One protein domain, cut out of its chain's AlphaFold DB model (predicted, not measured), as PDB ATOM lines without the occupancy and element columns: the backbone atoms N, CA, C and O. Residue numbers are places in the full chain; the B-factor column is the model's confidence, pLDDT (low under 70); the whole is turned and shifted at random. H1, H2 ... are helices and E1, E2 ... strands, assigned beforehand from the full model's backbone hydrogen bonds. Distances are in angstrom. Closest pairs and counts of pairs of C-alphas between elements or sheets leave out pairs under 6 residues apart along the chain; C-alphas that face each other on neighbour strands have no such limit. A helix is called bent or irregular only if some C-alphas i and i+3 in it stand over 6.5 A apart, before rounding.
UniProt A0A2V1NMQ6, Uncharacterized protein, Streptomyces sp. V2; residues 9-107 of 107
ATOM      1  N   ALA A   9     -63.887  36.227  12.806       85.19
ATOM      2  CA  ALA A   9     -63.087  35.634  11.744       85.19
ATOM      3  C   ALA A   9     -61.724  36.352  11.614       85.19
ATOM      4  O   ALA A   9     -61.711  37.588  11.562       85.19
ATOM      5  N   PRO A  10     -60.600  35.618  11.508       85.25
ATOM      6  CA  PRO A  10     -59.270  36.213  11.358       85.25
ATOM      7  C   PRO A  10     -59.116  37.094  10.109       85.25
ATOM      8  O   PRO A  10     -58.368  38.072  10.120       85.25
ATOM      9  N   GLY A  11     -59.840  36.787   9.026       90.12
ATOM     10  CA  GLY A  11     -59.689  37.478   7.748       90.12
ATOM     11  C   GLY A  11     -58.436  37.010   6.993       90.12
ATOM     12  O   GLY A  11     -58.119  35.820   7.036       90.12
ATOM     13  N   PRO A  12     -57.748  37.881   6.230       92.12
ATOM     14  CA  PRO A  12     -56.542  37.497   5.499       92.12
ATOM     15  C   PRO A  12     -55.372  37.237   6.457       92.12
ATOM     16  O   PRO A  12     -54.892  38.143   7.135       92.12
ATOM     17  N   VAL A  13     -54.877  36.001   6.459       93.19
ATOM     18  CA  VAL A  13     -53.746  35.537   7.267       93.19
ATOM     19  C   VAL A  13     -52.606  35.118   6.350       93.19
ATOM     20  O   VAL A  13     -52.810  34.448   5.337       93.19
ATOM     21  N   ARG A  14     -51.379  35.502   6.709       94.25
ATOM     22  CA  ARG A  14     -50.170  35.166   5.955       94.25
ATOM     23  C   ARG A  14     -49.353  34.111   6.686       94.25
ATOM     24  O   ARG A  14     -48.845  34.359   7.776       94.25
ATOM     25  N   PHE A  15     -49.162  32.972   6.039       92.69
ATOM     26  CA  PHE A  15     -48.421  31.837   6.570       92.69
ATOM     27  C   PHE A  15     -46.994  31.804   6.032       92.69
ATOM     28  O   PHE A  15     -46.739  32.076   4.856       92.69
ATOM     29  N   TYR A  16     -46.063  31.419   6.904       92.69
ATOM     30  CA  TYR A  16     -44.649  31.256   6.592       92.69
ATOM     31  C   TYR A  16     -44.215  29.843   6.972       92.69
ATOM     32  O   TYR A  16     -44.273  29.459   8.135       92.69
ATOM     33  N   LEU A  17     -43.748  29.080   5.988       92.19
ATOM     34  CA  LEU A  17     -43.187  27.751   6.188       92.19
ATOM     35  C   LEU A  17     -41.680  27.780   5.981       92.19
ATOM     36  O   LEU A  17     -41.171  28.421   5.055       92.19
ATOM     37  N   ARG A  18     -40.975  27.013   6.806       93.38
ATOM     38  CA  ARG A  18     -39.556  26.701   6.658       93.38
ATOM     39  C   ARG A  18     -39.393  25.189   6.719       93.38
ATOM     40  O   ARG A  18     -40.080  24.527   7.482       93.38
ATOM     41  N   CYS A  19     -38.506  24.647   5.894       92.50
ATOM     42  CA  CYS A  19     -38.165  23.233   5.954       92.50
ATOM     43  C   CYS A  19     -37.323  22.939   7.202       92.50
ATOM     44  O   CYS A  19     -36.291  23.580   7.404       92.50
ATOM     45  N   ASP A  20     -37.719  21.935   7.979       90.81
ATOM     46  CA  ASP A  20     -37.013  21.527   9.203       90.81
ATOM     47  C   ASP A  20     -35.901  20.496   8.969       90.81
ATOM     48  O   ASP A  20     -35.229  20.055   9.903       90.81
ATOM     49  N   ARG A  21     -35.656  20.093   7.715       87.00
ATOM     50  CA  ARG A  21     -34.473  19.280   7.408       87.00
ATOM     51  C   ARG A  21     -33.212  20.110   7.591       87.00
ATOM     52  O   ARG A  21     -33.101  21.213   7.055       87.00
ATOM     53  N   ARG A  22     -32.239  19.521   8.293       83.62
ATOM     54  CA  ARG A  22     -30.891  20.072   8.441       83.62
ATOM     55  C   ARG A  22     -30.338  20.438   7.059       83.62
ATOM     56  O   ARG A  22     -30.490  19.666   6.113       83.62
ATOM     57  N   ASP A  23     -29.780  21.640   6.961       87.25
ATOM     58  CA  ASP A  23     -29.175  22.201   5.745       87.25
ATOM     59  C   ASP A  23     -30.149  22.435   4.567       87.25
ATOM     60  O   ASP A  23     -29.727  22.669   3.435       87.25
ATOM     61  N   CYS A  24     -31.468  22.427   4.813       88.81
ATOM     62  CA  CYS A  24     -32.464  22.843   3.828       88.81
ATOM     63  C   CYS A  24     -32.966  24.267   4.102       88.81
ATOM     64  O   CYS A  24     -33.578  24.552   5.128       88.81
ATOM     65  N   GLU A  25     -32.782  25.163   3.134       92.88
ATOM     66  CA  GLU A  25     -33.237  26.558   3.230       92.88
ATOM     67  C   GLU A  25     -34.595  26.808   2.564       92.88
ATOM     68  O   GLU A  25     -35.014  27.956   2.418       92.88
ATOM     69  N   ALA A  26     -35.291  25.750   2.136       94.44
ATOM     70  CA  ALA A  26     -36.575  25.893   1.468       94.44
ATOM     71  C   ALA A  26     -37.590  26.591   2.384       94.44
ATOM     72  O   ALA A  26     -37.763  26.228   3.552       94.44
ATOM     73  N   ARG A  27     -38.269  27.591   1.824       94.44
ATOM     74  CA  ARG A  27     -39.323  28.368   2.475       94.44
ATOM     75  C   ARG A  27     -40.511  28.486   1.534       94.44
ATOM     76  O   ARG A  27     -40.332  28.484   0.317       94.44
ATOM     77  N   ALA A  28     -41.701  28.618   2.098       92.75
ATOM     78  CA  ALA A  28     -42.900  28.982   1.357       92.75
ATOM     79  C   ALA A  28     -43.657  30.063   2.123       92.75
ATOM     80  O   ALA A  28     -43.616  30.112   3.352       92.75
ATOM     81  N   VAL A  29     -44.314  30.943   1.378       94.62
ATOM     82  CA  VAL A  29     -45.167  31.992   1.924       94.62
ATOM     83  C   VAL A  29     -46.449  31.984   1.124       94.62
ATOM     84  O   VAL A  29     -46.396  32.002  -0.105       94.62
ATOM     85  N   PHE A  30     -47.577  31.950   1.814       93.19
ATOM     86  CA  PHE A  30     -48.892  31.981   1.191       93.19
ATOM     87  C   PHE A  30     -49.868  32.734   2.086       93.19
ATOM     88  O   PHE A  30     -49.622  32.925   3.276       93.19
ATOM     89  N   GLU A  31     -50.954  33.196   1.487       95.19
ATOM     90  CA  GLU A  31     -52.012  33.925   2.172       95.19
ATOM     91  C   GLU A  31     -53.301  33.117   2.068       95.19
ATOM     92  O   GLU A  31     -53.574  32.502   1.036       95.19
ATOM     93  N   LEU A  32     -54.071  33.098   3.149       93.62
ATOM     94  CA  LEU A  32     -55.365  32.442   3.227       93.62
ATOM     95  C   LEU A  32     -56.353  33.402   3.875       93.62
ATOM     96  O   LEU A  32     -56.065  33.985   4.917       93.62
ATOM     97  N   VAL A  33     -57.526  33.556   3.272       94.50
ATOM     98  CA  VAL A  33     -58.627  34.290   3.896       94.50
ATOM     99  C   VAL A  33     -59.430  33.304   4.731       94.50
ATOM    100  O   VAL A  33     -60.065  32.407   4.184       94.50
ATOM    101  N   ILE A  34     -59.390  33.464   6.053       91.81
ATOM    102  CA  ILE A  34     -60.142  32.636   6.996       91.81
ATOM    103  C   ILE A  34     -61.414  33.385   7.376       91.81
ATOM    104  O   ILE A  34     -61.379  34.390   8.089       91.81
ATOM    105  N   THR A  35     -62.537  32.896   6.861       92.38
ATOM    106  CA  THR A  35     -63.867  33.484   7.051       92.38
ATOM    107  C   THR A  35     -64.592  32.963   8.280       92.38
ATOM    108  O   THR A  35     -65.530  33.606   8.745       92.38
ATOM    109  N   GLU A  36     -64.166  31.826   8.829       90.81
ATOM    110  CA  GLU A  36     -64.782  31.264  10.025       90.81
ATOM    111  C   GLU A  36     -64.106  31.805  11.290       90.81
ATOM    112  O   GLU A  36     -62.871  31.825  11.360       90.81
ATOM    113  N   PRO A  37     -64.880  32.202  12.311       90.38
ATOM    114  CA  PRO A  37     -64.321  32.501  13.620       90.38
ATOM    115  C   PRO A  37     -63.727  31.243  14.260       90.38
ATOM    116  O   PRO A  37     -64.177  30.124  13.997       90.38
ATOM    117  N   GLY A  38     -62.701  31.443  15.087       88.62
ATOM    118  CA  GLY A  38     -62.199  30.391  15.968       88.62
ATOM    119  C   GLY A  38     -63.200  30.076  17.082       88.62
ATOM    120  O   GLY A  38     -64.107  30.879  17.330       88.62
ATOM    121  N   PRO A  39     -63.062  28.918  17.750       88.38
ATOM    122  CA  PRO A  39     -63.864  28.613  18.926       88.38
ATOM    123  C   PRO A  39     -63.562  29.603  20.057       88.38
ATOM    124  O   PRO A  39     -62.517  30.259  20.080       88.38
ATOM    125  N   ASP A  40     -64.502  29.709  20.989       88.25
ATOM    126  CA  ASP A  40     -64.338  30.520  22.190       88.25
ATOM    127  C   ASP A  40     -63.192  29.988  23.065       88.25
ATOM    128  O   ASP A  40     -63.049  28.774  23.244       88.25
ATOM    129  N   ILE A  41     -62.376  30.895  23.610       87.62
ATOM    130  CA  ILE A  41     -61.185  30.525  24.382       87.62
ATOM    131  C   ILE A  41     -61.520  29.755  25.668       87.62
ATOM    132  O   ILE A  41     -60.738  28.894  26.078       87.62
ATOM    133  N   GLU A  42     -62.665  30.032  26.302       89.56
ATOM    134  CA  GLU A  42     -63.086  29.349  27.532       89.56
ATOM    135  C   GLU A  42     -63.630  27.945  27.240       89.56
ATOM    136  O   GLU A  42     -63.505  27.045  28.072       89.56
ATOM    137  N   GLN A  43     -64.199  27.742  26.049       89.38
ATOM    138  CA  GLN A  43     -64.765  26.463  25.617       89.38
ATOM    139  C   GLN A  43     -63.718  25.509  25.034       89.38
ATOM    140  O   GLN A  43     -63.773  24.307  25.294       89.38
ATOM    141  N   ASP A  44     -62.776  26.026  24.243       89.12
ATOM    142  CA  ASP A  44     -61.716  25.238  23.615       89.12
ATOM    143  C   ASP A  44     -60.461  26.086  23.374       89.12
ATOM    144  O   ASP A  44     -60.204  26.590  22.279       89.12
ATOM    145  N   LEU A  45     -59.632  26.195  24.414       88.38
ATOM    146  CA  LEU A  45     -58.357  26.907  24.354       88.38
ATOM    147  C   LEU A  45     -57.438  26.383  23.237       88.38
ATOM    148  O   LEU A  45     -56.754  27.166  22.578       88.38
ATOM    149  N   MET A  46     -57.390  25.065  23.024       88.50
ATOM    150  CA  MET A  46     -56.467  24.476  22.051       88.50
ATOM    151  C   MET A  46     -56.943  24.728  20.622       88.50
ATOM    152  O   MET A  46     -56.153  25.151  19.777       88.50
ATOM    153  N   GLY A  47     -58.231  24.517  20.357       88.62
ATOM    154  CA  GLY A  47     -58.851  24.852  19.082       88.62
ATOM    155  C   GLY A  47     -58.763  26.342  18.781       88.62
ATOM    156  O   GLY A  47     -58.494  26.703  17.640       88.62
ATOM    157  N   HIS A  48     -58.890  27.205  19.792       87.88
ATOM    158  CA  HIS A  48     -58.747  28.650  19.636       87.88
ATOM    159  C   HIS A  48     -57.338  29.018  19.160       87.88
ATOM    160  O   HIS A  48     -57.178  29.684  18.138       87.88
ATOM    161  N   ILE A  49     -56.305  28.515  19.847       87.88
ATOM    162  CA  ILE A  49     -54.897  28.766  19.498       87.88
ATOM    163  C   ILE A  49     -54.543  28.178  18.124       87.88
ATOM    164  O   ILE A  49     -53.796  28.784  17.355       87.88
ATOM    165  N   MET A  50     -55.061  26.992  17.802       90.06
ATOM    166  CA  MET A  50     -54.691  26.257  16.592       90.06
ATOM    167  C   MET A  50     -55.598  26.535  15.391       90.06
ATOM    168  O   MET A  50     -55.303  26.020  14.312       90.06
ATOM    169  N   HIS A  51     -56.659  27.338  15.532       91.12
ATOM    170  CA  HIS A  51     -57.686  27.551  14.501       91.12
ATOM    171  C   HIS A  51     -57.087  27.914  13.141       91.12
ATOM    172  O   HIS A  51     -57.299  27.212  12.153       91.12
ATOM    173  N   GLU A  52     -56.267  28.965  13.098       90.69
ATOM    174  CA  GLU A  52     -55.647  29.437  11.856       90.69
ATOM    175  C   GLU A  52     -54.723  28.384  11.237       90.69
ATOM    176  O   GLU A  52     -54.780  28.109  10.037       90.69
ATOM    177  N   SER A  53     -53.898  27.746  12.071       89.12
ATOM    178  CA  SER A  53     -52.971  26.702  11.629       89.12
ATOM    179  C   SER A  53     -53.715  25.482  11.088       89.12
ATOM    180  O   SER A  53     -53.327  24.942  10.055       89.12
ATOM    181  N   GLY A  54     -54.813  25.079  11.733       90.12
ATOM    182  CA  GLY A  54     -55.679  23.985  11.298       90.12
ATOM    183  C   GLY A  54     -56.312  24.253   9.935       90.12
ATOM    184  O   GLY A  54     -56.335  23.365   9.083       90.12
ATOM    185  N   LYS A  55     -56.741  25.496   9.685       93.69
ATOM    186  CA  LYS A  55     -57.257  25.930   8.374       93.69
ATOM    187  C   LYS A  55     -56.187  25.901   7.284       93.69
ATOM    188  O   LYS A  55     -56.509  25.633   6.130       93.69
ATOM    189  N   ALA A  56     -54.922  26.119   7.636       91.94
ATOM    190  CA  ALA A  56     -53.813  26.092   6.691       91.94
ATOM    191  C   ALA A  56     -53.365  24.672   6.289       91.94
ATOM    192  O   ALA A  56     -52.884  24.498   5.170       91.94
ATOM    193  N   VAL A  57     -53.532  23.656   7.149       91.94
ATOM    194  CA  VAL A  57     -53.072  22.266   6.908       91.94
ATOM    195  C   VAL A  57     -53.381  21.722   5.502       91.94
ATOM    196  O   VAL A  57     -52.438  21.252   4.857       91.94
ATOM    197  N   PRO A  58     -54.626  21.767   4.983       91.06
ATOM    198  CA  PRO A  58     -54.918  21.238   3.648       91.06
ATOM    199  C   PRO A  58     -54.119  21.944   2.543       91.06
ATOM    200  O   PRO A  58     -53.531  21.278   1.695       91.06
ATOM    201  N   TYR A  59     -53.983  23.271   2.609       91.94
ATOM    202  CA  TYR A  59     -53.198  24.054   1.646       91.94
ATOM    203  C   TYR A  59     -51.701  23.739   1.724       91.94
ATOM    204  O   TYR A  59     -51.009  23.660   0.708       91.94
ATOM    205  N   ILE A  60     -51.186  23.524   2.936       92.06
ATOM    206  CA  ILE A  60     -49.798  23.109   3.152       92.06
ATOM    207  C   ILE A  60     -49.543  21.753   2.470       92.06
ATOM    208  O   ILE A  60     -48.542  21.594   1.764       92.06
ATOM    209  N   ALA A  61     -50.474  20.807   2.622       90.62
ATOM    210  CA  ALA A  61     -50.395  19.491   1.997       90.62
ATOM    211  C   ALA A  61     -50.489  19.551   0.461       90.62
ATOM    212  O   ALA A  61     -49.707  18.881  -0.215       90.62
ATOM    213  N   GLU A  62     -51.372  20.382  -0.100       90.81
ATOM    214  CA  GLU A  62     -51.493  20.605  -1.553       90.81
ATOM    215  C   GLU A  62     -50.205  21.157  -2.176       90.81
ATOM    216  O   GLU A  62     -49.809  20.751  -3.268       90.81
ATOM    217  N   MET A  63     -49.484  22.022  -1.455       90.94
ATOM    218  CA  MET A  63     -48.157  22.496  -1.869       90.94
ATOM    219  C   MET A  63     -47.061  21.416  -1.771       90.94
ATOM    220  O   MET A  63     -45.895  21.699  -2.059       90.94
ATOM    221  N   GLY A  64     -47.396  20.198  -1.337       91.44
ATOM    222  CA  GLY A  64     -46.490  19.057  -1.196       91.44
ATOM    223  C   GLY A  64     -45.625  19.083   0.067       91.44
ATOM    224  O   GLY A  64     -44.679  18.293   0.183       91.44
ATOM    225  N   TRP A  65     -45.902  19.993   1.003       92.25
ATOM    226  CA  TRP A  65     -45.235  20.013   2.300       92.25
ATOM    227  C   TRP A  65     -45.862  18.950   3.198       92.25
ATOM    228  O   TRP A  65     -47.081  18.830   3.281       92.25
ATOM    229  N   LYS A  66     -45.028  18.165   3.880       90.62
ATOM    230  CA  LYS A  66     -45.504  17.103   4.775       90.62
ATOM    231  C   LYS A  66     -45.141  17.425   6.210       90.62
ATOM    232  O   LYS A  66     -43.989  17.756   6.492       90.62
ATOM    233  N   PHE A  67     -46.120  17.302   7.098       87.81
ATOM    234  CA  PHE A  67     -45.878  17.329   8.533       87.81
ATOM    235  C   PHE A  67     -45.106  16.068   8.935       87.81
ATOM    236  O   PHE A  67     -45.455  14.964   8.510       87.81
ATOM    237  N   TYR A  68     -44.028  16.229   9.698       80.12
ATOM    238  CA  TYR A  68     -43.182  15.109  10.100       80.12
ATOM    239  C   TYR A  68     -43.794  14.363  11.304       80.12
ATOM    240  O   TYR A  68     -43.976  14.973  12.360       80.12
ATOM    241  N   PRO A  69     -44.088  13.049  11.198       59.56
ATOM    242  CA  PRO A  69     -44.612  12.272  12.319       59.56
ATOM    243  C   PRO A  69     -43.579  12.186  13.452       59.56
ATOM    244  O   PRO A  69     -42.485  11.659  13.259       59.56
ATOM    245  N   GLY A  70     -43.926  12.699  14.634       62.41
ATOM    246  CA  GLY A  70     -43.056  12.686  15.819       62.41
ATOM    247  C   GLY A  70     -42.217  13.950  16.033       62.41
ATOM    248  O   GLY A  70     -41.328  13.941  16.880       62.41
ATOM    249  N   GLY A  71     -42.479  15.037  15.299       66.44
ATOM    250  CA  GLY A  71     -41.839  16.334  15.528       66.44
ATOM    251  C   GLY A  71     -42.800  17.512  15.393       66.44
ATOM    252  O   GLY A  71     -43.950  17.358  14.998       66.44
ATOM    253  N   ILE A  72     -42.303  18.703  15.720       70.12
ATOM    254  CA  ILE A  72     -43.002  19.979  15.542       70.12
ATOM    255  C   ILE A  72     -42.396  20.628  14.292       70.12
ATOM    256  O   ILE A  72     -41.504  21.463  14.409       70.12
ATOM    257  N   GLY A  73     -42.769  20.161  13.092       84.00
ATOM    258  CA  GLY A  73     -42.132  20.663  11.874       84.00
ATOM    259  C   GLY A  73     -42.647  20.126  10.539       84.00
ATOM    260  O   GLY A  73     -43.314  19.091  10.466       84.00
ATOM    261  N   TYR A  74     -42.293  20.831   9.463       89.38
ATOM    262  CA  TYR A  74     -42.653  20.509   8.084       89.38
ATOM    263  C   TYR A  74     -41.424  20.221   7.222       89.38
ATOM    264  O   TYR A  74     -40.399  20.907   7.265       89.38
ATOM    265  N   TRP A  75     -41.543  19.225   6.349       91.00
ATOM    266  CA  TRP A  75     -40.569  18.961   5.296       91.00
ATOM    267  C   TRP A  75     -41.102  19.441   3.953       91.00
ATOM    268  O   TRP A  75     -42.224  19.124   3.557       91.00
ATOM    269  N   CYS A  76     -40.270  20.191   3.234       92.75
ATOM    270  CA  CYS A  76     -40.620  20.689   1.911       92.75
ATOM    271  C   CYS A  76     -40.685  19.551   0.869       92.75
ATOM    272  O   CYS A  76     -40.045  18.511   1.060       92.75
ATOM    273  N   PRO A  77     -41.343  19.767  -0.287       90.44
ATOM    274  CA  PRO A  77     -41.460  18.766  -1.356       90.44
ATOM    275  C   PRO A  77     -40.117  18.193  -1.838       90.44
ATOM    276  O   PRO A  77     -40.019  17.042  -2.254       90.44
ATOM    277  N   ARG A  78     -39.046  18.997  -1.767       88.75
ATOM    278  CA  ARG A  78     -37.690  18.568  -2.150       88.75
ATOM    279  C   ARG A  78     -37.098  17.563  -1.164       88.75
ATOM    280  O   ARG A  78     -36.282  16.738  -1.552       88.75
ATOM    281  N   CYS A  79     -37.483  17.660   0.103       88.06
ATOM    282  CA  CYS A  79     -36.960  16.850   1.196       88.06
ATOM    283  C   CYS A  79     -37.812  15.618   1.505       88.06
ATOM    284  O   CYS A  79     -37.315  14.690   2.133       88.06
ATOM    285  N   THR A  80     -39.074  15.603   1.075       80.88
ATOM    286  CA  THR A  80     -40.012  14.486   1.278       80.88
ATOM    287  C   THR A  80     -39.920  13.405   0.198       80.88
ATOM    288  O   THR A  80     -40.620  12.400   0.287       80.88
ATOM    289  N   GLY A  81     -39.047  13.578  -0.802       63.75
ATOM    290  CA  GLY A  81     -38.640  12.510  -1.718       63.75
ATOM    291  C   GLY A  81     -39.583  12.195  -2.885       63.75
ATOM    292  O   GLY A  81     -39.294  11.257  -3.616       63.75
ATOM    293  N   HIS A  82     -40.651  12.964  -3.136       47.06
ATOM    294  CA  HIS A  82     -41.501  12.756  -4.319       47.06
ATOM    295  C   HIS A  82     -41.831  14.061  -5.056       47.06
ATOM    296  O   HIS A  82     -42.511  14.945  -4.544       47.06
ATOM    297  N   ARG A  83     -41.364  14.143  -6.309       51.03
ATOM    298  CA  ARG A  83     -41.847  15.078  -7.331       51.03
ATOM    299  C   ARG A  83     -43.248  14.649  -7.775       51.03
ATOM    300  O   ARG A  83     -43.341  13.790  -8.641       51.03
ATOM    301  N   THR A  84     -44.308  15.262  -7.264       51.19
ATOM    302  CA  THR A  84     -45.622  15.249  -7.934       51.19
ATOM    303  C   THR A  84     -46.392  16.512  -7.570       51.19
ATOM    304  O   THR A  84     -47.021  16.579  -6.521       51.19
ATOM    305  N   GLY A  85     -46.310  17.515  -8.438       50.00
ATOM    306  CA  GLY A  85     -47.113  18.732  -8.368       50.00
ATOM    307  C   GLY A  85     -46.348  19.916  -8.958       50.00
ATOM    308  O   GLY A  85     -45.187  20.113  -8.584       50.00
ATOM    309  N   PRO A  86     -46.922  20.682  -9.906       46.56
ATOM    310  CA  PRO A  86     -46.321  21.949 -10.296       46.56
ATOM    311  C   PRO A  86     -46.200  22.823  -9.043       46.56
ATOM    312  O   PRO A  86     -47.074  22.793  -8.178       46.56
ATOM    313  N   ALA A  87     -45.098  23.570  -8.927       50.69
ATOM    314  CA  ALA A  87     -44.950  24.560  -7.866       50.69
ATOM    315  C   ALA A  87     -46.227  25.419  -7.808       50.69
ATOM    316  O   ALA A  87     -46.732  25.764  -8.882       50.69
ATOM    317  N   PRO A  88     -46.756  25.755  -6.614       45.00
ATOM    318  CA  PRO A  88     -47.904  26.641  -6.529       45.00
ATOM    319  C   PRO A  88     -47.559  27.893  -7.327       45.00
ATOM    320  O   PRO A  88     -46.533  28.540  -7.084       45.00
ATOM    321  N   ALA A  89     -48.365  28.170  -8.352       49.22
ATOM    322  CA  ALA A  89     -48.235  29.402  -9.095       49.22
ATOM    323  C   ALA A  89     -48.304  30.522  -8.060       49.22
ATOM    324  O   ALA A  89     -49.246  30.586  -7.271       49.22
ATOM    325  N   VAL A  90     -47.289  31.386  -8.032       52.06
ATOM    326  CA  VAL A  90     -47.419  32.665  -7.346       52.06
ATOM    327  C   VAL A  90     -48.610  33.335  -8.020       52.06
ATOM    328  O   VAL A  90     -48.482  33.803  -9.153       52.06
ATOM    329  N   VAL A  91     -49.773  33.326  -7.369       49.78
ATOM    330  CA  VAL A  91     -50.935  34.094  -7.806       49.78
ATOM    331  C   VAL A  91     -50.544  35.549  -7.584       49.78
ATOM    332  O   VAL A  91     -50.761  36.134  -6.528       49.78
ATOM    333  N   ARG A  92     -49.824  36.120  -8.556       46.34
ATOM    334  CA  ARG A  92     -49.635  37.561  -8.638       46.34
ATOM    335  C   ARG A  92     -50.975  38.084  -9.097       46.34
ATOM    336  O   ARG A  92     -51.323  37.929 -10.264       46.34
ATOM    337  N   ASP A  93     -51.706  38.651  -8.154       40.62
ATOM    338  CA  ASP A  93     -52.915  39.402  -8.425       40.62
ATOM    339  C   ASP A  93     -52.651  40.360  -9.610       40.62
ATOM    340  O   ASP A  93     -51.749  41.207  -9.521       40.62
ATOM    341  N   PRO A  94     -53.336  40.213 -10.760       49.50
ATOM    342  CA  PRO A  94     -53.100  41.065 -11.923       49.50
ATOM    343  C   PRO A  94     -53.455  42.536 -11.651       49.50
ATOM    344  O   PRO A  94     -53.052  43.407 -12.423       49.50
ATOM    345  N   ALA A  95     -54.146  42.827 -10.541       49.28
ATOM    346  CA  ALA A  95     -54.451  44.175 -10.075       49.28
ATOM    347  C   ALA A  95     -53.307  44.849  -9.285       49.28
ATOM    348  O   ALA A  95     -53.413  46.032  -8.956       49.28
ATOM    349  N   ALA A  96     -52.201  44.153  -8.985       46.53
ATOM    350  CA  ALA A  96     -51.107  44.734  -8.207       46.53
ATOM    351  C   ALA A  96     -50.400  45.873  -8.986       46.53
ATOM    352  O   ALA A  96     -49.836  45.637 -10.064       46.53
ATOM    353  N   PRO A  97     -50.372  47.116  -8.462       47.62
ATOM    354  CA  PRO A  97     -49.783  48.248  -9.165       47.62
ATOM    355  C   PRO A  97     -48.279  48.037  -9.376       47.62
ATOM    356  O   PRO A  97     -47.516  47.791  -8.440       47.62
ATOM    357  N   LYS A  98     -47.835  48.155 -10.635       48.50
ATOM    358  CA  LYS A  98     -46.424  48.054 -11.031       48.50
ATOM    359  C   LYS A  98     -45.622  49.159 -10.337       48.50
ATOM    360  O   LYS A  98     -45.612  50.299 -10.800       48.50
ATOM    361  N   GLN A  99     -44.918  48.834  -9.251       52.28
ATOM    362  CA  GLN A  99     -43.942  49.744  -8.652       52.28
ATOM    363  C   GLN A  99     -42.829  50.015  -9.670       52.28
ATOM    364  O   GLN A  99     -41.943  49.200  -9.927       52.28
ATOM    365  N   ARG A 100     -42.923  51.181 -10.308       48.22
ATOM    366  CA  ARG A 100     -41.982  51.673 -11.305       48.22
ATOM    367  C   ARG A 100     -40.667  51.984 -10.592       48.22
ATOM    368  O   ARG A 100     -40.564  52.981  -9.881       48.22
ATOM    369  N   ALA A 101     -39.676  51.112 -10.765       54.31
ATOM    370  CA  ALA A 101     -38.333  51.284 -10.227       54.31
ATOM    371  C   ALA A 101     -37.748  52.643 -10.658       54.31
ATOM    372  O   ALA A 101     -37.353  52.834 -11.809       54.31
ATOM    373  N   ARG A 102     -37.685  53.604  -9.729       54.84
ATOM    374  CA  ARG A 102     -36.927  54.847  -9.907       54.84
ATOM    375  C   ARG A 102     -35.440  54.525  -9.751       54.84
ATOM    376  O   ARG A 102     -34.899  54.588  -8.652       54.84
ATOM    377  N   ARG A 103     -34.769  54.192 -10.854       54.44
ATOM    378  CA  ARG A 103     -33.299  54.205 -10.922       54.44
ATOM    379  C   ARG A 103     -32.826  55.658 -10.809       54.44
ATOM    380  O   ARG A 103     -32.945  56.413 -11.770       54.44
ATOM    381  N   ARG A 104     -32.311  56.068  -9.648       56.09
ATOM    382  CA  ARG A 104     -31.513  57.298  -9.530       56.09
ATOM    383  C   ARG A 104     -30.101  56.987 -10.041       56.09
ATOM    384  O   ARG A 104     -29.421  56.152  -9.458       56.09
ATOM    385  N   ARG A 105     -29.691  57.618 -11.146       53.47
ATOM    386  CA  ARG A 105     -28.278  57.691 -11.559       53.47
ATOM    387  C   ARG A 105     -27.559  58.702 -10.653       53.47
ATOM    388  O   ARG A 105     -28.119  59.783 -10.465       53.47
ATOM    389  N   PRO A 106     -26.362  58.407 -10.122       61.88
ATOM    390  CA  PRO A 106     -25.462  59.445  -9.642       61.88
ATOM    391  C   PRO A 106     -24.760  60.121 -10.830       61.88
ATOM    392  O   PRO A 106     -24.668  59.542 -11.916       61.88
ATOM    393  N   LYS A 107     -24.365  61.374 -10.610       54.84
ATOM    394  CA  LYS A 107     -23.705  62.280 -11.554       54.84
ATOM    395  C   LYS A 107     -22.192  62.107 -11.484       54.84
ATOM    396  O   LYS A 107     -21.720  61.809 -10.365       54.84
TER     397      LYS A 107
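AT A GLANCE: This is residues 9 to 107 of the 107 residues of an uncharacterized protein of Streptomyces sp. V2 (UniProt A0A2V1NMQ6). With little regular structure, this is a two-stranded antiparallel hairpin, E1 and E2, with one kinked helix, H1, packed on it through residues 51 to 60, and a tail, residues 92 to 107, that sticks out. The printed part has 99 residues, 34 in named elements in the order E1, E2, H1, of mixed class. It is loose, with a radius of gyration of the C-alphas of 18.1 A, spanning 64 by 36 by 26 A.

HOW THE PARTS SIT: Begin at the hairpin of E1, residues 11 to 18, and E2, residues 27 to 34, where N 13 and O 32 are within hydrogen-bond range at 2.8 A. Look next to H1, residues 45 to 62: its closest C-alpha to E2 is that of Glu 52, 7.4 A from that of Ile 34. H1 is irregular, C-alphas 49 and 52 being 7.7 A apart, and 10 of its 14 O i to N i+4 pairs are within range.

IN THESE COORDINATES: Find C-alpha 11 at (-59.689, 37.478, 7.748); E1 runs 22.9 A, E2 21.7 A, and H1 27.5 A to C-alpha 62 at (-51.493, 20.605, -1.553).

THE WHOLE: The printed part has no cut and no long link. Residues 69 to 71 and 81 to 107 have pLDDT under 70.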